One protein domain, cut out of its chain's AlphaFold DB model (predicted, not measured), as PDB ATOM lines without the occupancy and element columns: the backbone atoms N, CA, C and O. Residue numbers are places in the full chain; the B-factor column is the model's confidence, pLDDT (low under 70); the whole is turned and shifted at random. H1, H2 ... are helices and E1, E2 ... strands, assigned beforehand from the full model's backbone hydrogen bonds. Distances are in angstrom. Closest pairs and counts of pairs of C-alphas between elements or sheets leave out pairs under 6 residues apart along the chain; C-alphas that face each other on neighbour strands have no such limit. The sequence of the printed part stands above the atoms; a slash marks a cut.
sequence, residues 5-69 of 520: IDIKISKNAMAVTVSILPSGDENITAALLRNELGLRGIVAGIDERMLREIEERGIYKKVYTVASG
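AT A GLANCE: This is residues 5 to 69 of the 520 residues of the protein "Stage 0 sporulation protein A homolog" of Roseburia sp. 499 (UniProt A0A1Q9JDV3). A small three-stranded sheet has both helices packed over one face: H2 over E2 and E3, running along them, and H1 over E2, at a steep tilt to H2. The printed part has 65 residues, with three named strands and two named helices in the order E1, E2, H1, H2, E3. The sheet runs E1, E2, E3, antiparallel throughout; the class is mixed, helices and strands, in two layers. The whole is compact, with a radius of gyration of the C-alphas of 10.9 A, and elongated, spanning 30 by 19 by 19 A.

HOW THE PARTS SIT: Start at E1, residues 5 to 9, which forms a hairpin with E2, residues 15 to 21; they are antiparallel at 158 degrees, and N 6 and O 19 are within hydrogen-bond range at 2.9 A. Next look at H1, residues 30 to 39, on the sheet at a height of 8.6 A, over E2; on the local plane, fitted to 6 C-alphas, it stands at 58 degrees to E2, only just slantwise to the strands. H2, residues 48 to 57, is on the same face at a height of 9.6 A. H1 and H2 touch, the closest C-alphas being those of Ala 30 and Leu 51, 4.9 A apart, at a steep tilt of 51 degrees, opposite ways. E3, residues 63 to 68, is antiparallel to E2 at 150 degrees, with N 18 and O 64 at 2.8 A. H2 runs along E3, at 10 degrees on the local plane; their closest C-alphas, Met 50 and Val 66, are 6.0 A apart. In H1 and H2 every O i to N i+4 pair is within hydrogen-bond range.

IN THESE COORDINATES: Find C-alpha 5 at (135.889, 194.802, 117.233), where E1 begins; it spans 13.1 A. E2 spans 19.6 A, H1 and H2 14.2 A each. E3 spans 13.9 A and ends at C-alpha 68 (130.565, 205.521, 103.695).

THE WHOLE: The farthest C-alphas, Asn 12 and Asp 25, are 32.0 A apart. The printed part has no cut and no long link. Mean pLDDT of the printed part is 92.5; no printed residue is under 70.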
ATOM      1  N   ILE A   5     136.239 194.036 118.430       93.25
ATOM      2  CA  ILE A   5     135.889 194.802 117.233       93.25
ATOM      3  C   ILE A   5     136.904 194.485 116.122       93.25
ATOM      4  O   ILE A   5     138.108 194.671 116.298       93.25
ATOM      5  N   ASP A   6     136.421 194.018 114.972       93.25
ATOM      6  CA  ASP A   6     137.193 193.911 113.729       93.25
ATOM      7  C   ASP A   6     136.705 194.987 112.750       93.25
ATOM      8  O   ASP A   6     135.557 194.945 112.301       93.25
ATOM      9  N   ILE A   7     137.568 195.963 112.442       94.81
ATOM     10  CA  ILE A   7     137.275 197.069 111.519       94.81
ATOM     11  C   ILE A   7     138.067 196.871 110.234       94.81
ATOM     12  O   ILE A   7     139.293 196.760 110.263       94.81
ATOM     13  N   LYS A   8     137.376 196.898 109.095       95.81
ATOM     14  CA  LYS A   8     137.997 196.841 107.769       95.81
ATOM     15  C   LYS A   8     137.598 198.049 106.947       95.81
ATOM     16  O   LYS A   8     136.415 198.355 106.815       95.81
ATOM     17  N   ILE A   9     138.598 198.688 106.354       95.25
ATOM     18  CA  ILE A   9     138.431 199.825 105.452       95.25
ATOM     19  C   ILE A   9     138.594 199.309 104.023       95.25
ATOM     20  O   ILE A   9     139.495 198.513 103.741       95.25
ATOM     21  N   SER A  10     137.704 199.717 103.121       94.50
ATOM     22  CA  SER A  10     137.805 199.346 101.712       94.50
ATOM     23  C   SER A  10     139.079 199.923 101.083       94.50
ATOM     24  O   SER A  10     139.560 200.986 101.470       94.50
ATOM     25  N   LYS A  11     139.631 199.247 100.064       92.00
ATOM     26  CA  LYS A  11     140.875 199.685  99.393       92.00
ATOM     27  C   LYS A  11     140.784 201.095  98.794       92.00
ATOM     28  O   LYS A  11     141.791 201.783  98.719       92.00
ATOM     29  N   ASN A  12     139.592 201.498  98.357       88.75
ATOM     30  CA  ASN A  12     139.312 202.824  97.806       88.75
ATOM     31  C   ASN A  12     138.901 203.853  98.872       88.75
ATOM     32  O   ASN A  12     138.502 204.951  98.507       88.75
ATOM     33  N   ALA A  13     138.946 203.500 100.163       92.56
ATOM     34  CA  ALA A  13     138.552 204.361 101.277       92.56
ATOM     35  C   ALA A  13     137.111 204.918 101.194       92.56
ATOM     36  O   ALA A  13     136.803 205.951 101.785       92.56
ATOM     37  N   MET A  14     136.214 204.233 100.480       93.44
ATOM     38  CA  MET A  14     134.809 204.635 100.322       93.44
ATOM     39  C   MET A  14     133.864 203.957 101.312       93.44
ATOM     40  O   MET A  14     132.704 204.341 101.390       93.44
ATOM     41  N   ALA A  15     134.314 202.948 102.056       94.88
ATOM     42  CA  ALA A  15     133.475 202.271 103.035       94.88
ATOM     43  C   ALA A  15     134.297 201.733 104.205       94.88
ATOM     44  O   ALA A  15     135.401 201.211 104.026       94.88
ATOM     45  N   VAL A  16     133.719 201.805 105.400       96.25
ATOM     46  CA  VAL A  16     134.226 201.153 106.606       96.25
ATOM     47  C   VAL A  16     133.207 200.137 107.068       96.25
ATOM     48  O   VAL A  16     132.027 200.444 107.234       96.25
ATOM     49  N   THR A  17     133.688 198.926 107.312       96.62
ATOM     50  CA  THR A  17     132.881 197.843 107.852       96.62
ATOM     51  C   THR A  17     133.362 197.442 109.235       96.62
ATOM     52  O   THR A  17     134.564 197.420 109.502       96.62
ATOM     53  N   VAL A  18     132.416 197.114 110.106       95.75
ATOM     54  CA  VAL A  18     132.645 196.598 111.454       95.75
ATOM     55  C   VAL A  18     132.019 195.217 111.554       95.75
ATOM     56  O   VAL A  18     130.897 194.994 111.104       95.75
ATOM     57  N   SER A  19     132.733 194.285 112.174       93.81
ATOM     58  CA  SER A  19     132.168 193.024 112.648       93.81
ATOM     59  C   SER A  19     132.636 192.749 114.071       93.81
ATOM     60  O   SER A  19     133.738 193.142 114.451       93.81
ATOM     61  N   ILE A  20     131.795 192.098 114.875       92.38
ATOM     62  CA  ILE A  20     132.141 191.766 116.262       92.38
ATOM     63  C   ILE A  20     132.458 190.279 116.347       92.38
ATOM     64  O   ILE A  20     131.654 189.434 115.942       92.38
ATOM     65  N   LEU A  21     133.630 189.948 116.872       91.19
ATOM     66  CA  LEU A  21     134.066 188.578 117.104       91.19
ATOM     67  C   LEU A  21     133.756 188.171 118.553       91.19
ATOM     68  O   LEU A  21     133.888 188.997 119.453       91.19
ATOM     69  N   PRO A  22     133.385 186.903 118.807       86.50
ATOM     70  CA  PRO A  22     133.005 186.429 120.143       86.50
ATOM     71  C   PRO A  22     134.190 186.285 121.117       86.50
ATOM     72  O   PRO A  22     134.024 185.750 122.208       86.50
ATOM     73  N   SER A  23     135.395 186.695 120.724       80.38
ATOM     74  CA  SER A  23     136.580 186.713 121.578       80.38
ATOM     75  C   SER A  23     136.754 188.103 122.188       80.38
ATOM     76  O   SER A  23     136.807 189.064 121.439       80.38
ATOM     77  N   GLY A  24     136.879 188.218 123.513       78.44
ATOM     78  CA  GLY A  24     137.128 189.485 124.219       78.44
ATOM     79  C   GLY A  24     136.018 189.886 125.199       78.44
ATOM     80  O   GLY A  24     134.865 189.492 125.031       78.44
ATOM     81  N   ASP A  25     136.383 190.691 126.200       80.31
ATOM     82  CA  ASP A  25     135.514 191.058 127.334       80.31
ATOM     83  C   ASP A  25     134.996 192.511 127.269       80.31
ATOM     84  O   ASP A  25     134.281 192.968 128.160       80.31
ATOM     85  N   GLU A  26     135.338 193.258 126.216       84.88
ATOM     86  CA  GLU A  26     134.912 194.652 126.043       84.88
ATOM     87  C   GLU A  26     133.427 194.741 125.689       84.88
ATOM     88  O   GLU A  26     132.965 194.091 124.751       84.88
ATOM     89  N   ASN A  27     132.670 195.575 126.407       89.31
ATOM     90  CA  ASN A  27     131.267 195.826 126.087       89.31
ATOM     91  C   ASN A  27     131.153 196.773 124.883       89.31
ATOM     92  O   ASN A  27     131.514 197.949 124.964       89.31
ATOM     93  N   ILE A  28     130.622 196.262 123.773       91.31
ATOM     94  CA  ILE A  28     130.467 197.017 122.533       91.31
ATOM     95  C   ILE A  28     129.302 197.997 122.660       91.31
ATOM     96  O   ILE A  28     128.146 197.586 122.742       91.31
ATOM     97  N   THR A  29     129.633 199.288 122.647       94.25
ATOM     98  CA  THR A  29     128.694 200.420 122.673       94.25
ATOM     99  C   THR A  29     128.897 201.301 121.440       94.25
ATOM    100  O   THR A  29     129.991 201.319 120.866       94.25
ATOM    101  N   ALA A  30     127.885 202.074 121.037       92.56
ATOM    102  CA  ALA A  30     128.006 203.011 119.921       92.56
ATOM    103  C   ALA A  30     129.116 204.050 120.169       92.56
ATOM    104  O   ALA A  30     129.846 204.406 119.245       92.56
ATOM    105  N   ALA A  31     129.302 204.480 121.423       92.94
ATOM    106  CA  ALA A  31     130.378 205.390 121.816       92.94
ATOM    107  C   ALA A  31     131.772 204.762 121.643       92.94
ATOM    108  O   ALA A  31     132.670 205.415 121.109       92.94
ATOM    109  N   LEU A  32     131.945 203.493 122.041       92.88
ATOM    110  CA  LEU A  32     133.192 202.754 121.830       92.88
ATOM    111  C   LEU A  32     133.487 202.595 120.334       92.88
ATOM    112  O   LEU A  32     134.587 202.915 119.894       92.88
ATOM    113  N   LEU A  33     132.491 202.180 119.542       93.75
ATOM    114  CA  LEU A  33     132.627 202.046 118.090       93.75
ATOM    115  C   LEU A  33     133.000 203.381 117.435       93.75
ATOM    116  O   LEU A  33     133.916 203.426 116.619       93.75
ATOM    117  N   ARG A  34     132.346 204.480 117.823       94.06
ATOM    118  CA  ARG A  34     132.651 205.816 117.301       94.06
ATOM    119  C   ARG A  34     134.074 206.261 117.644       94.06
ATOM    120  O   ARG A  34     134.763 206.798 116.778       94.06
ATOM    121  N   ASN A  35     134.526 206.021 118.874       94.12
ATOM    122  CA  ASN A  35     135.893 206.335 119.290       94.12
ATOM    123  C   ASN A  35     136.924 205.516 118.496       94.12
ATOM    124  O   ASN A  35     137.889 206.067 117.975       94.12
ATOM    125  N   GLU A  36     136.679 204.218 118.329       93.88
ATOM    126  CA  GLU A  36     137.532 203.319 117.549       93.88
ATOM    127  C   GLU A  36     137.620 203.720 116.064       93.88
ATOM    128  O   GLU A  36     138.690 203.620 115.454       93.88
ATOM    129  N   LEU A  37     136.527 204.207 115.467       94.50
ATOM    130  CA  LEU A  37     136.542 204.775 114.113       94.50
ATOM    131  C   LEU A  37     137.392 206.059 114.061       94.50
ATOM    132  O   LEU A  37     138.255 206.187 113.190       94.50
ATOM    133  N   GLY A  38     137.220 206.960 115.033       92.31
ATOM    134  CA  GLY A  38     137.982 208.210 115.134       92.31
ATOM    135  C   GLY A  38     139.489 208.003 115.327       92.31
ATOM    136  O   GLY A  38     140.284 208.649 114.649       92.31
ATOM    137  N   LEU A  39     139.899 207.046 116.170       92.75
ATOM    138  CA  LEU A  39     141.311 206.673 116.370       92.75
ATOM    139  C   LEU A  39     141.982 206.169 115.084       92.75
ATOM    140  O   LEU A  39     143.197 206.286 114.929       92.75
ATOM    141  N   ARG A  40     141.196 205.629 114.145       93.88
ATOM    142  CA  ARG A  40     141.656 205.181 112.820       93.88
ATOM    143  C   ARG A  40     141.546 206.271 111.745       93.88
ATOM    144  O   ARG A  40     141.767 205.979 110.574       93.88
ATOM    145  N   GLY A  41     141.218 207.508 112.128       91.31
ATOM    146  CA  GLY A  41     141.129 208.663 111.230       91.31
ATOM    147  C   GLY A  41     139.837 208.745 110.415       91.31
ATOM    148  O   GLY A  41     139.761 209.541 109.484       91.31
ATOM    149  N   ILE A  42     138.824 207.934 110.730       95.38
ATOM    150  CA  ILE A  42     137.534 207.970 110.034       95.38
ATOM    151  C   ILE A  42     136.729 209.132 110.607       95.38
ATOM    152  O   ILE A  42     136.353 209.125 111.779       95.38
ATOM    153  N   VAL A  43     136.493 210.141 109.775       93.12
ATOM    154  CA  VAL A  43     135.929 211.436 110.191       93.12
ATOM    155  C   VAL A  43     134.687 211.827 109.397       93.12
ATOM    156  O   VAL A  43     133.987 212.755 109.795       93.12
ATOM    157  N   ALA A  44     134.389 211.123 108.302       90.69
ATOM    158  CA  ALA A  44     133.292 211.451 107.401       90.69
ATOM    159  C   ALA A  44     132.387 210.240 107.134       90.69
ATOM    160  O   ALA A  44     132.835 209.092 107.130       90.69
ATOM    161  N   GLY A  45     131.098 210.516 106.911       92.25
ATOM    162  CA  GLY A  45     130.134 209.516 106.455       92.25
ATOM    163  C   GLY A  45     129.758 208.428 107.464       92.25
ATOM    164  O   GLY A  45     129.286 207.375 107.046       92.25
ATOM    165  N   ILE A  46     129.987 208.649 108.764       95.62
ATOM    166  CA  ILE A  46     129.661 207.695 109.837       95.62
ATOM    167  C   ILE A  46     128.138 207.597 110.020       95.62
ATOM    168  O   ILE A  46     127.466 208.597 110.275       95.62
ATOM    169  N   ASP A  47     127.600 206.379 109.945       95.81
ATOM    170  CA  ASP A  47     126.186 206.096 110.184       95.81
ATOM    171  C   ASP A  47     125.923 205.825 111.674       95.81
ATOM    172  O   ASP A  47     125.993 204.702 112.177       95.81
ATOM    173  N   GLU A  48     125.558 206.886 112.387       94.06
ATOM    174  CA  GLU A  48     125.203 206.838 113.807       94.06
ATOM    175  C   GLU A  48     124.010 205.932 114.132       94.06
ATOM    176  O   GLU A  48     123.875 205.471 115.269       94.06
ATOM    177  N   ARG A  49     123.111 205.687 113.172       95.25
ATOM    178  CA  ARG A  49     121.977 204.778 113.384       95.25
ATOM    179  C   ARG A  49     122.469 203.338 113.375       95.25
ATOM    180  O   ARG A  49     122.094 202.578 114.263       95.25
ATOM    181  N   MET A  50     123.361 203.007 112.443       94.88
ATOM    182  CA  MET A  50     123.981 201.686 112.358       94.88
ATOM    183  C   MET A  50     124.807 201.360 113.608       94.88
ATOM    184  O   MET A  50     124.732 200.247 114.120       94.88
ATOM    185  N   LEU A  51     125.554 202.329 114.155       95.25
ATOM    186  CA  LEU A  51     126.312 202.122 115.397       95.25
ATOM    187  C   LEU A  51     125.408 201.755 116.586       95.25
ATOM    188  O   LEU A  51     125.733 200.835 117.338       95.25
ATOM    189  N   ARG A  52     124.258 202.429 116.727       94.38
ATOM    190  CA  ARG A  52     123.251 202.102 117.752       94.38
ATOM    191  C   ARG A  52     122.595 200.743 117.514       94.38
ATOM    192  O   ARG A  52     122.393 199.990 118.458       94.38
ATOM    193  N   GLU A  53     122.319 200.391 116.259       93.31
ATOM    194  CA  GLU A  53     121.767 199.075 115.917       93.31
ATOM    195  C   GLU A  53     122.720 197.937 116.315       93.31
ATOM    196  O   GLU A  53     122.282 196.911 116.837       93.31
ATOM    197  N   ILE A  54     124.027 198.123 116.117       93.50
ATOM    198  CA  ILE A  54     125.048 197.153 116.530       93.50
ATOM    199  C   ILE A  54     125.101 197.017 118.062       93.50
ATOM    200  O   ILE A  54     125.251 195.906 118.566       93.50
ATOM    201  N   GLU A  55     124.959 198.112 118.807       93.25
ATOM    202  CA  GLU A  55     124.919 198.087 120.276       93.25
ATOM    203  C   GLU A  55     123.688 197.338 120.813       93.25
ATOM    204  O   GLU A  55     123.816 196.476 121.686       93.25
ATOM    205  N   GLU A  56     122.503 197.626 120.267       91.00
ATOM    206  CA  GLU A  56     121.234 197.063 120.740       91.00
ATOM    207  C   GLU A  56     120.993 195.623 120.264       91.00
ATOM    208  O   GLU A  56     120.429 194.805 120.992       91.00
ATOM    209  N   ARG A  57     121.362 195.317 119.013       90.81
ATOM    210  CA  ARG A  57     120.978 194.081 118.303       90.81
ATOM    211  C   ARG A  57     122.119 193.475 117.482       90.81
ATOM    212  O   ARG A  57     121.875 192.752 116.512       90.81
ATOM    213  N   GLY A  58     123.366 193.765 117.842       86.50
ATOM    214  CA  GLY A  58     124.541 193.245 117.152       86.50
ATOM    215  C   GLY A  58     124.586 191.714 117.111       86.50
ATOM    216  O   GLY A  58     124.278 191.024 118.082       86.50
ATOM    217  N   ILE A  59     124.992 191.174 115.963       90.94
ATOM    218  CA  ILE A  59     125.153 189.738 115.726       90.94
ATOM    219  C   ILE A  59     126.636 189.468 115.479       90.94
ATOM    220  O   ILE A  59     127.247 190.083 114.602       90.94
ATOM    221  N   TYR A  60     127.221 188.524 116.221       91.75
ATOM    222  CA  TYR A  60     128.620 188.144 116.018       91.75
ATOM    223  C   TYR A  60     128.884 187.704 114.575       91.75
ATOM    224  O   TYR A  60     128.071 187.016 113.959       91.75
ATOM    225  N   LYS A  61     130.060 188.068 114.053       89.50
ATOM    226  CA  LYS A  61     130.537 187.788 112.686       89.50
ATOM    227  C   LYS A  61     129.697 188.396 111.551       89.50
ATOM    228  O   LYS A  61     130.093 188.253 110.395       89.50
ATOM    229  N   LYS A  62     128.586 189.089 111.832       93.62
ATOM    230  CA  LYS A  62     127.886 189.893 110.823       93.62
ATOM    231  C   LYS A  62     128.719 191.138 110.516       93.62
ATOM    232  O   LYS A  62     129.292 191.747 111.417       93.62
ATOM    233  N   VAL A  63     128.801 191.481 109.235       94.44
ATOM    234  CA  VAL A  63     129.523 192.655 108.739       94.44
ATOM    235  C   VAL A  63     128.526 193.792 108.561       94.44
ATOM    236  O   VAL A  63     127.513 193.629 107.882       94.44
ATOM    237  N   TYR A  64     128.821 194.933 109.168       94.94
ATOM    238  CA  TYR A  64     128.011 196.143 109.118       94.94
ATOM    239  C   TYR A  64     128.813 197.252 108.452       94.94
ATOM    240  O   TYR A  64     129.935 197.513 108.874       94.94
ATOM    241  N   THR A  65     128.266 197.919 107.439       95.50
ATOM    242  CA  THR A  65     128.874 199.143 106.896       95.50
ATOM    243  C   THR A  65     128.503 200.301 107.808       95.50
ATOM    244  O   THR A  65     127.333 200.651 107.902       95.50
ATOM    245  N   VAL A  66     129.489 200.858 108.507       95.88
ATOM    246  CA  VAL A  66     129.282 201.873 109.555       95.88
ATOM    247  C   VAL A  66     129.756 203.263 109.150       95.88
ATOM    248  O   VAL A  66     129.448 204.230 109.838       95.88
ATOM    249  N   ALA A  67     130.509 203.375 108.057       95.69
ATOM    250  CA  ALA A  67     130.804 204.654 107.430       95.69
ATOM    251  C   ALA A  67     130.930 204.494 105.914       95.69
ATOM    252  O   ALA A  67     131.458 203.479 105.453       95.69
ATOM    253  N   SER A  68     130.490 205.496 105.158       95.25
ATOM    254  CA  SER A  68     130.565 205.521 103.695       95.25
ATOM    255  C   SER A  68     131.032 206.884 103.204       95.25
ATOM    256  O   SER A  68     130.514 207.906 103.635       95.25
ATOM    257  N   GLY A  69     131.995 206.903 102.289       92.38
ATOM    258  CA  GLY A  69     132.339 208.106 101.544       92.38
ATOM    259  C   GLY A  69     131.243 208.467 100.541       92.38
ATOM    260  O   GLY A  69     130.412 207.632 100.179       92.38
TER     261      GLY A  69